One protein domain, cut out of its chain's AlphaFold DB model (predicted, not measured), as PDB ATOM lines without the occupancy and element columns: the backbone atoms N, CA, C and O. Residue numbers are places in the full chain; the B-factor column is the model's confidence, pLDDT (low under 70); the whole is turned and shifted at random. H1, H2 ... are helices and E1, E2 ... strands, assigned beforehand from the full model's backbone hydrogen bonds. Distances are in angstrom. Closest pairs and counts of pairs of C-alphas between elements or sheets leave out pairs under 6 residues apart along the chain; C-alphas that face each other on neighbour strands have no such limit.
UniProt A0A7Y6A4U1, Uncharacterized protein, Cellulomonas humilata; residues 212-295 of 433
ATOM      1  N   PRO A 212      -6.013  -5.988  24.610       62.12
ATOM      2  CA  PRO A 212      -5.182  -7.166  24.386       62.12
ATOM      3  C   PRO A 212      -4.982  -7.980  25.669       62.12
ATOM      4  O   PRO A 212      -4.765  -7.415  26.748       62.12
ATOM      5  N   ALA A 213      -5.019  -9.307  25.535       51.31
ATOM      6  CA  ALA A 213      -4.682 -10.234  26.612       51.31
ATOM      7  C   ALA A 213      -3.341  -9.869  27.262       51.31
ATOM      8  O   ALA A 213      -2.350  -9.680  26.566       51.31
ATOM      9  N   GLY A 214      -3.337  -9.740  28.595       55.03
ATOM     10  CA  GLY A 214      -2.154  -9.378  29.377       55.03
ATOM     11  C   GLY A 214      -1.901  -7.875  29.550       55.03
ATOM     12  O   GLY A 214      -0.895  -7.513  30.149       55.03
ATOM     13  N   THR A 215      -2.780  -6.984  29.067       59.28
ATOM     14  CA  THR A 215      -2.646  -5.542  29.356       59.28
ATOM     15  C   THR A 215      -2.993  -5.269  30.828       59.28
ATOM     16  O   THR A 215      -4.136  -5.534  31.221       59.28
ATOM     17  N   PRO A 216      -2.072  -4.703  31.637       54.88
ATOM     18  CA  PRO A 216      -2.337  -4.391  33.037       54.88
ATOM     19  C   PRO A 216      -3.515  -3.425  33.172       54.88
ATOM     20  O   PRO A 216      -3.559  -2.377  32.528       54.88
ATOM     21  N   GLN A 217      -4.478  -3.768  34.024       64.50
ATOM     22  CA  GLN A 217      -5.624  -2.912  34.315       64.50
ATOM     23  C   GLN A 217      -5.466  -2.349  35.724       64.50
ATOM     24  O   GLN A 217      -5.450  -3.103  36.694       64.50
ATOM     25  N   SER A 218      -5.398  -1.021  35.850       53.81
ATOM     26  CA  SER A 218      -5.157  -0.333  37.131       53.81
ATOM     27  C   SER A 218      -6.184  -0.655  38.226       53.81
ATOM     28  O   SER A 218      -5.905  -0.483  39.407       53.81
ATOM     29  N   GLN A 219      -7.360  -1.164  37.850       63.03
ATOM     30  CA  GLN A 219      -8.417  -1.566  38.780       63.03
ATOM     31  C   GLN A 219      -8.237  -2.975  39.371       63.03
ATOM     32  O   GLN A 219      -8.951  -3.324  40.308       63.03
ATOM     33  N   VAL A 220      -7.288  -3.782  38.877       65.69
ATOM     34  CA  VAL A 220      -7.092  -5.173  39.329       65.69
ATOM     35  C   VAL A 220      -6.557  -5.228  40.754       65.69
ATOM     36  O   VAL A 220      -7.164  -5.884  41.593       65.69
ATOM     37  N   SER A 221      -5.477  -4.512  41.075       64.38
ATOM     38  CA  SER A 221      -4.874  -4.591  42.414       64.38
ATOM     39  C   SER A 221      -5.799  -4.108  43.546       64.38
ATOM     40  O   SER A 221      -5.802  -4.732  44.607       64.38
ATOM     41  N   PRO A 222      -6.598  -3.031  43.387       54.47
ATOM     42  CA  PRO A 222      -7.635  -2.692  44.364       54.47
ATOM     43  C   PRO A 222      -8.714  -3.777  44.492       54.47
ATOM     44  O   PRO A 222      -9.102  -4.116  45.606       54.47
ATOM     45  N   LEU A 223      -9.167  -4.353  43.374       61.38
ATOM     46  CA  LEU A 223     -10.215  -5.374  43.372       61.38
ATOM     47  C   LEU A 223      -9.759  -6.685  44.028       61.38
ATOM     48  O   LEU A 223     -10.535  -7.278  44.770       61.38
ATOM     49  N   VAL A 224      -8.509  -7.108  43.804       67.19
ATOM     50  CA  VAL A 224      -7.907  -8.279  44.469       67.19
ATOM     51  C   VAL A 224      -7.940  -8.108  45.984       67.19
ATOM     52  O   VAL A 224      -8.459  -8.979  46.669       67.19
ATOM     53  N   ARG A 225      -7.490  -6.954  46.497       57.78
ATOM     54  CA  ARG A 225      -7.479  -6.672  47.941       57.78
ATOM     55  C   ARG A 225      -8.874  -6.706  48.562       57.78
ATOM     56  O   ARG A 225      -9.046  -7.233  49.655       57.78
ATOM     57  N   VAL A 226      -9.876  -6.173  47.860       56.06
ATOM     58  CA  VAL A 226     -11.276  -6.253  48.304       56.06
ATOM     59  C   VAL A 226     -11.767  -7.700  48.307       56.06
ATOM     60  O   VAL A 226     -12.406  -8.111  49.268       56.06
ATOM     61  N   CYS A 227     -11.458  -8.483  47.268       63.03
ATOM     62  CA  CYS A 227     -11.845  -9.894  47.218       63.03
ATOM     63  C   CYS A 227     -11.208 -10.682  48.370       63.03
ATOM     64  O   CYS A 227     -11.927 -11.358  49.095       63.03
ATOM     65  N   GLU A 228      -9.902 -10.526  48.596       65.31
ATOM     66  CA  GLU A 228      -9.175 -11.181  49.693       65.31
ATOM     67  C   GLU A 228      -9.771 -10.836  51.063       65.31
ATOM     68  O   GLU A 228     -10.022 -11.733  51.865       65.31
ATOM     69  N   ALA A 229     -10.078  -9.558  51.307       47.19
ATOM     70  CA  ALA A 229     -10.699  -9.113  52.555       47.19
ATOM     71  C   ALA A 229     -12.098  -9.712  52.790       47.19
ATOM     72  O   ALA A 229     -12.522  -9.858  53.933       47.19
ATOM     73  N   LEU A 230     -12.812 -10.062  51.719       52.31
ATOM     74  CA  LEU A 230     -14.143 -10.669  51.769       52.31
ATOM     75  C   LEU A 230     -14.105 -12.207  51.722       52.31
ATOM     76  O   LEU A 230     -15.162 -12.833  51.663       52.31
ATOM     77  N   GLY A 231     -12.917 -12.823  51.713       64.81
ATOM     78  CA  GLY A 231     -12.763 -14.273  51.542       64.81
ATOM     79  C   GLY A 231     -13.127 -14.774  50.137       64.81
ATOM     80  O   GLY A 231     -13.418 -15.954  49.962       64.81
ATOM     81  N   LEU A 232     -13.133 -13.888  49.140       69.56
ATOM     82  CA  LEU A 232     -13.413 -14.180  47.735       69.56
ATOM     83  C   LEU A 232     -12.114 -14.304  46.934       69.56
ATOM     84  O   LEU A 232     -11.074 -13.754  47.305       69.56
ATOM     85  N   LYS A 233     -12.175 -14.969  45.778       77.56
ATOM     86  CA  LYS A 233     -11.010 -15.147  44.900       77.56
ATOM     87  C   LYS A 233     -11.252 -14.501  43.542       77.56
ATOM     88  O   LYS A 233     -12.183 -14.855  42.830       77.56
ATOM     89  N   LEU A 234     -10.384 -13.577  43.132       77.81
ATOM     90  CA  LEU A 234     -10.437 -13.036  41.774       77.81
ATOM     91  C   LEU A 234      -9.861 -14.059  40.779       77.81
ATOM     92  O   LEU A 234      -8.733 -14.528  40.947       77.81
ATOM     93  N   VAL A 235     -10.615 -14.405  39.736       76.31
ATOM     94  CA  VAL A 235     -10.212 -15.440  38.771       76.31
ATOM     95  C   VAL A 235      -9.352 -14.836  37.687       76.31
ATOM     96  O   VAL A 235      -9.808 -13.969  36.940       76.31
ATOM     97  N   ALA A 236      -8.128 -15.350  37.566       76.62
ATOM     98  CA  ALA A 236      -7.175 -14.922  36.551       76.62
ATOM     99  C   ALA A 236      -7.092 -13.377  36.484       76.62
ATOM    100  O   ALA A 236      -7.484 -12.789  35.472       76.62
ATOM    101  N   PRO A 237      -6.625 -12.707  37.560       72.88
ATOM    102  CA  PRO A 237      -6.598 -11.240  37.678       72.88
ATOM    103  C   PRO A 237      -5.974 -10.545  36.457       72.88
ATOM    104  O   PRO A 237      -6.466  -9.500  36.010       72.88
ATOM    105  N   GLU A 238      -4.963 -11.195  35.878       69.81
ATOM    106  CA  GLU A 238      -4.179 -10.738  34.727       69.81
ATOM    107  C   GLU A 238      -4.768 -11.124  33.360       69.81
ATOM    108  O   GLU A 238      -4.316 -10.635  32.321       69.81
ATOM    109  N   ALA A 239      -5.788 -11.987  33.315       67.88
ATOM    110  CA  ALA A 239      -6.439 -12.330  32.060       67.88
ATOM    111  C   ALA A 239      -7.267 -11.141  31.550       67.88
ATOM    112  O   ALA A 239      -8.054 -10.528  32.287       67.88
ATOM    113  N   ALA A 240      -7.126 -10.834  30.255       57.59
ATOM    114  CA  ALA A 240      -8.115 -10.006  29.582       57.59
ATOM    115  C   ALA A 240      -9.335 -10.880  29.322       57.59
ATOM    116  O   ALA A 240      -9.326 -11.766  28.467       57.59
ATOM    117  N   TRP A 241     -10.380 -10.645  30.099       59.44
ATOM    118  CA  TRP A 241     -11.684 -11.204  29.806       59.44
ATOM    119  C   TRP A 241     -12.295 -10.447  28.617       59.44
ATOM    120  O   TRP A 241     -11.963  -9.280  28.405       59.44
ATOM    121  N   PRO A 242     -13.173 -11.074  27.819       55.16
ATOM    122  CA  PRO A 242     -13.850 -10.380  26.731       55.16
ATOM    123  C   PRO A 242     -14.588  -9.143  27.270       55.16
ATOM    124  O   PRO A 242     -15.432  -9.255  28.160       55.16
ATOM    125  N   GLY A 243     -14.264  -7.961  26.739       59.19
ATOM    126  CA  GLY A 243     -14.799  -6.679  27.212       59.19
ATOM    127  C   GLY A 243     -14.136  -6.138  28.492       59.19
ATOM    128  O   GLY A 243     -13.208  -6.711  29.042       59.19
ATOM    129  N   TYR A 244     -14.617  -4.998  28.991       66.25
ATOM    130  CA  TYR A 244     -14.079  -4.307  30.179       66.25
ATOM    131  C   TYR A 244     -14.463  -4.975  31.522       66.25
ATOM    132  O   TYR A 244     -14.704  -4.271  32.502       66.25
ATOM    133  N   GLY A 245     -14.631  -6.299  31.562       77.12
ATOM    134  CA  GLY A 245     -15.143  -7.006  32.740       77.12
ATOM    135  C   GLY A 245     -14.112  -7.854  33.488       77.12
ATOM    136  O   GLY A 245     -13.040  -8.152  32.966       77.12
ATOM    137  N   LYS A 246     -14.451  -8.253  34.719       80.50
ATOM    138  CA  LYS A 246     -13.652  -9.116  35.607       80.50
ATOM    139  C   LYS A 246     -14.518 -10.206  36.228       80.50
ATOM    140  O   LYS A 246     -15.683  -9.954  36.510       80.50
ATOM    141  N   VAL A 247     -13.949 -11.393  36.442       81.94
ATOM    142  CA  VAL A 247     -14.636 -12.522  37.087       81.94
ATOM    143  C   VAL A 247     -14.131 -12.702  38.512       81.94
ATOM    144  O   VAL A 247     -12.930 -12.851  38.728       81.94
ATOM    145  N   VAL A 248     -15.055 -12.708  39.465       80.50
ATOM    146  CA  VAL A 248     -14.829 -13.024  40.877       80.50
ATOM    147  C   VAL A 248     -15.428 -14.402  41.145       80.50
ATOM    148  O   VAL A 248     -16.627 -14.578  40.944       80.50
ATOM    149  N   ASP A 249     -14.624 -15.370  41.575       80.06
ATOM    150  CA  ASP A 249     -15.129 -16.649  42.075       80.06
ATOM    151  C   ASP A 249     -15.650 -16.451  43.496       80.06
ATOM    152  O   ASP A 249     -14.996 -15.833  44.345       80.06
ATOM    153  N   LEU A 250     -16.845 -16.987  43.731       74.12
ATOM    154  CA  LEU A 250     -17.450 -17.052  45.054       74.12
ATOM    155  C   LEU A 250     -17.186 -18.427  45.679       74.12
ATOM    156  O   LEU A 250     -16.774 -18.500  46.831       74.12
ATOM    157  N   ASP A 251     -17.386 -19.501  44.909       81.81
ATOM    158  CA  ASP A 251     -17.066 -20.893  45.254       81.81
ATOM    159  C   ASP A 251     -16.999 -21.772  43.985       81.81
ATOM    160  O   ASP A 251     -16.967 -21.253  42.871       81.81
ATOM    161  N   GLU A 252     -16.962 -23.103  44.139       79.38
ATOM    162  CA  GLU A 252     -16.819 -24.062  43.031       79.38
ATOM    163  C   GLU A 252     -17.928 -23.967  41.965       79.38
ATOM    164  O   GLU A 252     -17.695 -24.313  40.802       79.38
ATOM    165  N   GLU A 253     -19.120 -23.480  42.318       83.94
ATOM    166  CA  GLU A 253     -20.262 -23.415  41.400       83.94
ATOM    167  C   GLU A 253     -20.677 -21.987  41.030       83.94
ATOM    168  O   GLU A 253     -21.395 -21.796  40.033       83.94
ATOM    169  N   ARG A 254     -20.216 -20.989  41.793       84.62
ATOM    170  CA  ARG A 254     -20.664 -19.597  41.695       84.62
ATOM    171  C   ARG A 254     -19.537 -18.632  41.363       84.62
ATOM    172  O   ARG A 254     -18.471 -18.626  41.968       84.62
ATOM    173  N   SER A 255     -19.824 -17.735  40.428       88.94
ATOM    174  CA  SER A 255     -18.920 -16.649  40.037       88.94
ATOM    175  C   SER A 255     -19.705 -15.409  39.632       88.94
ATOM    176  O   SER A 255     -20.879 -15.489  39.275       88.94
ATOM    177  N   ILE A 256     -19.067 -14.243  39.676       86.94
ATOM    178  CA  ILE A 256     -19.646 -12.975  39.238       86.94
ATOM    179  C   ILE A 256     -18.742 -12.368  38.175       86.94
ATOM    180  O   ILE A 256     -17.604 -12.006  38.455       86.94
ATOM    181  N   TYR A 257     -19.267 -12.194  36.966       86.31
ATOM    182  CA  TYR A 257     -18.638 -11.372  35.939       86.31
ATOM    183  C   TYR A 257     -19.147  -9.930  36.048       86.31
ATOM    184  O   TYR A 257     -20.298  -9.639  35.730       86.31
ATOM    185  N   ILE A 258     -18.293  -9.012  36.484       83.12
ATOM    186  CA  ILE A 258     -18.612  -7.596  36.677       83.12
ATOM    187  C   ILE A 258     -18.044  -6.803  35.507       83.12
ATOM    188  O   ILE A 258     -16.858  -6.897  35.215       83.12
ATOM    189  N   ASN A 259     -18.862  -5.985  34.855       81.69
ATOM    190  CA  ASN A 259     -18.425  -4.968  33.900       81.69
ATOM    191  C   ASN A 259     -19.021  -3.602  34.267       81.69
ATOM    192  O   ASN A 259     -19.745  -3.465  35.249       81.69
ATOM    193  N   ARG A 260     -18.748  -2.576  33.453       72.75
ATOM    194  CA  ARG A 260     -19.178  -1.192  33.719       72.75
ATOM    195  C   ARG A 260     -20.687  -1.023  33.952       72.75
ATOM    196  O   ARG A 260     -21.085  -0.080  34.628       72.75
ATOM    197  N   THR A 261     -21.525  -1.861  33.346       74.19
ATOM    198  CA  THR A 261     -22.986  -1.672  33.346       74.19
ATOM    199  C   THR A 261     -23.753  -2.815  33.997       74.19
ATOM    200  O   THR A 261     -24.933  -2.656  34.295       74.19
ATOM    201  N   ASN A 262     -23.131  -3.978  34.188       84.38
ATOM    202  CA  ASN A 262     -23.804  -5.178  34.671       84.38
ATOM    203  C   ASN A 262     -22.875  -6.024  35.543       84.38
ATOM    204  O   ASN A 262     -21.667  -6.063  35.309       84.38
ATOM    205  N   ALA A 263     -23.476  -6.768  36.463       86.50
ATOM    206  CA  ALA A 263     -22.884  -7.934  37.095       86.50
ATOM    207  C   ALA A 263     -23.682  -9.170  36.655       86.50
ATOM    208  O   ALA A 263     -24.884  -9.260  36.899       86.50
ATOM    209  N   ASP A 264     -23.028 -10.095  35.961       88.75
ATOM    210  CA  ASP A 264     -23.597 -11.382  35.575       88.75
ATOM    211  C   ASP A 264     -23.185 -12.416  36.634       88.75
ATOM    212  O   ASP A 264     -22.022 -12.813  36.698       88.75
ATOM    213  N   VAL A 265     -24.133 -12.831  37.474       88.31
ATOM    214  CA  VAL A 265     -23.922 -13.835  38.529       88.31
ATOM    215  C   VAL A 265     -24.223 -15.218  37.968       88.31
ATOM    216  O   VAL A 265     -25.327 -15.453  37.478       88.31
ATOM    217  N   ARG A 266     -23.258 -16.132  38.043       92.75
ATOM    218  CA  ARG A 266     -23.402 -17.544  37.691       92.75
ATOM    219  C   ARG A 266     -23.799 -18.357  38.925       92.75
ATOM    220  O   ARG A 266     -23.131 -18.237  39.946       92.75
ATOM    221  N   SER A 267     -24.824 -19.203  38.812       92.12
ATOM    222  CA  SER A 267     -25.230 -20.164  39.858       92.12
ATOM    223  C   SER A 267     -25.912 -21.407  39.265       92.12
ATOM    224  O   SER A 267     -25.858 -21.650  38.050       92.12
ATOM    225  N   SER A 268     -26.546 -22.221  40.114       92.94
ATOM    226  CA  SER A 268     -27.464 -23.280  39.684       92.94
ATOM    227  C   SER A 268     -28.751 -22.695  39.063       92.94
ATOM    228  O   SER A 268     -29.223 -21.649  39.514       92.94
ATOM    229  N   PRO A 269     -29.376 -23.351  38.062       94.50
ATOM    230  CA  PRO A 269     -30.623 -22.861  37.461       94.50
ATOM    231  C   PRO A 269     -31.756 -22.618  38.473       94.50
ATOM    232  O   PRO A 269     -32.520 -21.664  38.338       94.50
ATOM    233  N   SER A 270     -31.848 -23.444  39.522       90.31
ATOM    234  CA  SER A 270     -32.844 -23.304  40.590       90.31
ATOM    235  C   SER A 270     -32.666 -22.028  41.415       90.31
ATOM    236  O   SER A 270     -33.652 -21.352  41.707       90.31
ATOM    237  N   GLU A 271     -31.430 -21.665  41.767       87.56
ATOM    238  CA  GLU A 271     -31.152 -20.415  42.486       87.56
ATOM    239  C   GLU A 271     -31.397 -19.195  41.599       87.56
ATOM    240  O   GLU A 271     -32.019 -18.227  42.031       87.56
ATOM    241  N   ILE A 272     -30.975 -19.266  40.333       91.56
ATOM    242  CA  ILE A 272     -31.177 -18.193  39.357       91.56
ATOM    243  C   ILE A 272     -32.673 -17.913  39.159       91.56
ATOM    244  O   ILE A 272     -33.094 -16.753  39.193       91.56
ATOM    245  N   ALA A 273     -33.493 -18.960  39.035       89.00
ATOM    246  CA  ALA A 273     -34.945 -18.834  38.961       89.00
ATOM    247  C   ALA A 273     -35.542 -18.217  40.240       89.00
ATOM    248  O   ALA A 273     -36.429 -17.361  40.158       89.00
ATOM    249  N   ALA A 274     -35.041 -18.601  41.421       84.88
ATOM    250  CA  ALA A 274     -35.475 -18.027  42.692       84.88
ATOM    251  C   ALA A 274     -35.142 -16.526  42.790       84.88
ATOM    252  O   ALA A 274     -36.004 -15.725  43.160       84.88
ATOM    253  N   TRP A 275     -33.935 -16.119  42.394       88.94
ATOM    254  CA  TRP A 275     -33.510 -14.715  42.398       88.94
ATOM    255  C   TRP A 275     -34.232 -13.865  41.352       88.94
ATOM    256  O   TRP A 275     -34.587 -12.718  41.634       88.94
ATOM    257  N   GLN A 276     -34.503 -14.417  40.167       91.06
ATOM    258  CA  GLN A 276     -35.332 -13.747  39.165       91.06
ATOM    259  C   GLN A 276     -36.750 -13.521  39.697       91.06
ATOM    260  O   GLN A 276     -37.278 -12.417  39.572       91.06
ATOM    261  N   LYS A 277     -37.354 -14.538  40.326       91.25
ATOM    262  CA  LYS A 277     -38.674 -14.421  40.965       91.25
ATOM    263  C   LYS A 277     -38.683 -13.364  42.076       91.25
ATOM    264  O   LYS A 277     -39.696 -12.700  42.267       91.25
ATOM    265  N   ALA A 278     -37.556 -13.182  42.764       84.31
ATOM    266  CA  ALA A 278     -37.351 -12.123  43.752       84.31
ATOM    267  C   ALA A 278     -37.044 -10.737  43.141       84.31
ATOM    268  O   ALA A 278     -36.888  -9.770  43.881       84.31
ATOM    269  N   GLY A 279     -36.953 -10.614  41.812       87.75
ATOM    270  CA  GLY A 279     -36.721  -9.342  41.121       87.75
ATOM    271  C   GLY A 279     -35.281  -8.824  41.189       87.75
ATOM    272  O   GLY A 279     -35.046  -7.657  40.885       87.75
ATOM    273  N   LEU A 280     -34.309  -9.666  41.557       79.19
ATOM    274  CA  LEU A 280     -32.906  -9.252  41.732       79.19
ATOM    275  C   LEU A 280     -32.168  -9.022  40.401       79.19
ATOM    276  O   LEU A 280     -31.101  -8.412  40.372       79.19
ATOM    277  N   GLY A 281     -32.723  -9.499  39.288       90.38
ATOM    278  CA  GLY A 281     -32.131  -9.354  37.964       90.38
ATOM    279  C   GLY A 281     -32.928 -10.080  36.887       90.38
ATOM    280  O   GLY A 281     -34.048 -10.540  37.110       90.38
ATOM    281  N   THR A 282     -32.341 -10.191  35.698       93.50
ATOM    282  CA  THR A 282     -32.943 -10.893  34.557       93.50
ATOM    283  C   THR A 282     -32.066 -12.054  34.128       93.50
ATOM    284  O   THR A 282     -30.869 -11.862  33.912       93.50
ATOM    285  N   VAL A 283     -32.655 -13.236  33.956       94.94
ATOM    286  CA  VAL A 283     -31.943 -14.401  33.418       94.94
ATOM    287  C   VAL A 283     -31.464 -14.095  32.009       94.94
ATOM    288  O   VAL A 283     -32.177 -13.467  31.217       94.94
ATOM    289  N   ARG A 284     -30.228 -14.485  31.701       91.19
ATOM    290  CA  ARG A 284     -29.686 -14.299  30.361       91.19
ATOM    291  C   ARG A 284     -30.446 -15.182  29.364       91.19
ATOM    292  O   ARG A 284     -30.606 -16.373  29.612       91.19
ATOM    293  N   PRO A 285     -30.872 -14.637  28.212       88.62
ATOM    294  CA  PRO A 285     -31.651 -15.398  27.234       88.62
ATOM    295  C   PRO A 285     -30.847 -16.543  26.602       88.62
ATOM    296  O   PRO A 285     -31.429 -17.479  26.069       88.62
ATOM    297  N   ASP A 286     -29.518 -16.458  26.649       90.31
ATOM    298  CA  ASP A 286     -28.589 -17.433  26.090       90.31
ATOM    299  C   ASP A 286     -28.021 -18.416  27.127       90.31
ATOM    300  O   ASP A 286     -27.308 -19.343  26.743       90.31
ATOM    301  N   ASN A 287     -28.293 -18.224  28.425       92.06
ATOM    302  CA  ASN A 287     -27.780 -19.101  29.477       92.06
ATOM    303  C   ASN A 287     -28.574 -18.961  30.791       92.06
ATOM    304  O   ASN A 287     -28.471 -17.945  31.482       92.06
ATOM    305  N   ASP A 288     -29.307 -20.010  31.167       93.38
ATOM    306  CA  ASP A 288     -30.138 -20.070  32.377       93.38
ATOM    307  C   ASP A 288     -29.336 -20.141  33.686       93.38
ATOM    308  O   ASP A 288     -29.890 -19.950  34.768       93.38
ATOM    309  N   ARG A 289     -28.018 -20.348  33.602       94.56
ATOM    310  CA  ARG A 289     -27.116 -20.313  34.759       94.56
ATOM    311  C   ARG A 289     -26.669 -18.910  35.138       94.56
ATOM    312  O   ARG A 289     -25.949 -18.785  36.123       94.56
ATOM    313  N   TYR A 290     -27.043 -17.877  34.379       93.06
ATOM    314  CA  TYR A 290     -26.622 -16.501  34.639       93.06
ATOM    315  C   TYR A 290     -27.798 -15.566  34.903       93.06
ATOM    316  O   TYR A 290     -28.703 -15.415  34.077       93.06
ATOM    317  N   LEU A 291     -27.707 -14.838  36.012       93.06
ATOM    318  CA  LEU A 291     -28.585 -13.731  36.350       93.06
ATOM    319  C   LEU A 291     -27.838 -12.430  36.074       93.06
ATOM    320  O   LEU A 291     -26.824 -12.132  36.705       93.06
ATOM    321  N   ARG A 292     -28.347 -11.636  35.134       91.25
ATOM    322  CA  ARG A 292     -27.841 -10.292  34.873       91.25
ATOM    323  C   ARG A 292     -28.477  -9.312  35.844       91.25
ATOM    324  O   ARG A 292     -29.663  -8.993  35.730       91.25
ATOM    325  N   VAL A 293     -27.661  -8.784  36.741       88.50
ATOM    326  CA  VAL A 293     -27.989  -7.642  37.587       88.50
ATOM    327  C   VAL A 293     -27.498  -6.397  36.864       88.50
ATOM    328  O   VAL A 293     -26.303  -6.243  36.597       88.50
ATOM    329  N   LYS A 294     -28.415  -5.497  36.505       81.44
ATOM    330  CA  LYS A 294     -28.003  -4.175  36.032       81.44
ATOM    331  C   LYS A 294     -27.386  -3.460  37.216       81.44
ATOM    332  O   LYS A 294     -28.079  -3.176  38.189       81.44
ATOM    333  N   LEU A 295     -26.102  -3.149  37.115       77.31
ATOM    334  CA  LEU A 295     -25.535  -2.174  38.023       77.31
ATOM    335  C   LEU A 295     -26.252  -0.884  37.662       77.31
ATOM    336  O   LEU A 295     -26.244  -0.486  36.492       77.31
TER     337      LEU A 295
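What this domain is: This is residues 212 to 295 of the 433 residues of an uncharacterized protein of Cellulomonas humilata (UniProt A0A7Y6A4U1). What is the overall shape? It is a single twisted wall of five antiparallel strands with a helix toward each end: H2 covers part of one face over E5 and E4, while H1 and the long link after it sit beyond the other end, at E1. The residues 230 to 245 make a looping stretch beside E1, and residues 233 to 234 of it pair with that strand. What are the figures? The printed part has 84 residues with two named helices and five named strands, in the chain order H1 E1 E2 E3 H2 E4 E5, and the sheet's order is E1 E2 E3 E5 E4. The class is mixed, helices and strands; the whole is compact, with a radius of gyration of the C-alphas of 13.4 A and spans of 38 by 27 by 20 A.

Where its parts are: Where are the strands of the sheet? E1 is residues 246 to 249, E2 is residues 255 to 258 and E3 is residues 262 to 266, 12.7 A from first to last C-alpha. E4 is residues 282 to 284, and E5, the longest strand, is residues 287 to 294, 16.3 A long, with its last C-alpha at (-28.003, -4.175, 36.032). Where are the helices? H1 is residues 220 to 229, 14.3 A long, and begins with C-alpha 220 at (-7.092, -5.173, 39.329). H2 is residues 269 to 277, 12.2 A long, and begins with C-alpha 269 at (-30.623, -22.861, 37.461).

How they stand to each other: How are the first strands joined? E1, E2 and E3 form a meander, each strand the antiparallel neighbour of the one before; E1 and E2 are a hairpin, and so are E2 and E3. N 248 and O 256 of E1 and E2 are within hydrogen-bond range at 2.8 A, as are N 264 and O 257 of E3 and E2 at 2.8 A. How does the sheet go on? E3 and E5 are antiparallel at 149 degrees between directions, with N 265 and O 291 at 2.9 A, and E5 bends by 65 degrees at residue 290. E4, an edge strand like E1, forms a hairpin with E5, with N 282 and O 292 at 2.9 A, and E4 is apart from E3. Where is H2? It is on the sheet at a height of 8.8 A, over E5 and only just over E4, on which 3 of its 9 C-alphas fall; it only just runs along the strands, at 29.9 degrees to E5 on the local plane, and its closest C-alphas to E5 are those of Pro 269 and Arg 289, 5.1 A apart. E3, H2 and E4 are a split strand-helix-strand unit, two strands running the same way with E5 between them in the sheet, and its crossover is right-handed. Where is H1, and how are the helix backbones? H1 only grazes the sheet with its residues 220 to 227, its closest C-alphas to E1 being those of Cys 227 and Val 248, 7.7 A apart, and it is apart from H2. In H1 and H2 every O i to N i+4 pair is within hydrogen-bond range.

The domain as a whole: How large is it? The two C-alphas farthest apart are those of Thr 215 and Lys 277, at 38.9 A. From edge to edge of the sheet the strands' lines turn by 99 degrees, and it is only just strongly twisted, with C-alphas up to 4.4 A off its best plane. Is anything missing, and which links are long? The printed part has no cut. The link from H1 to E1, 16 residues, is long, and the other links between named elements are tight. Where is confidence low? The mean pLDDT of the printed part is 77.2, and residues 212 to 232 and 238 to 244 are under 70.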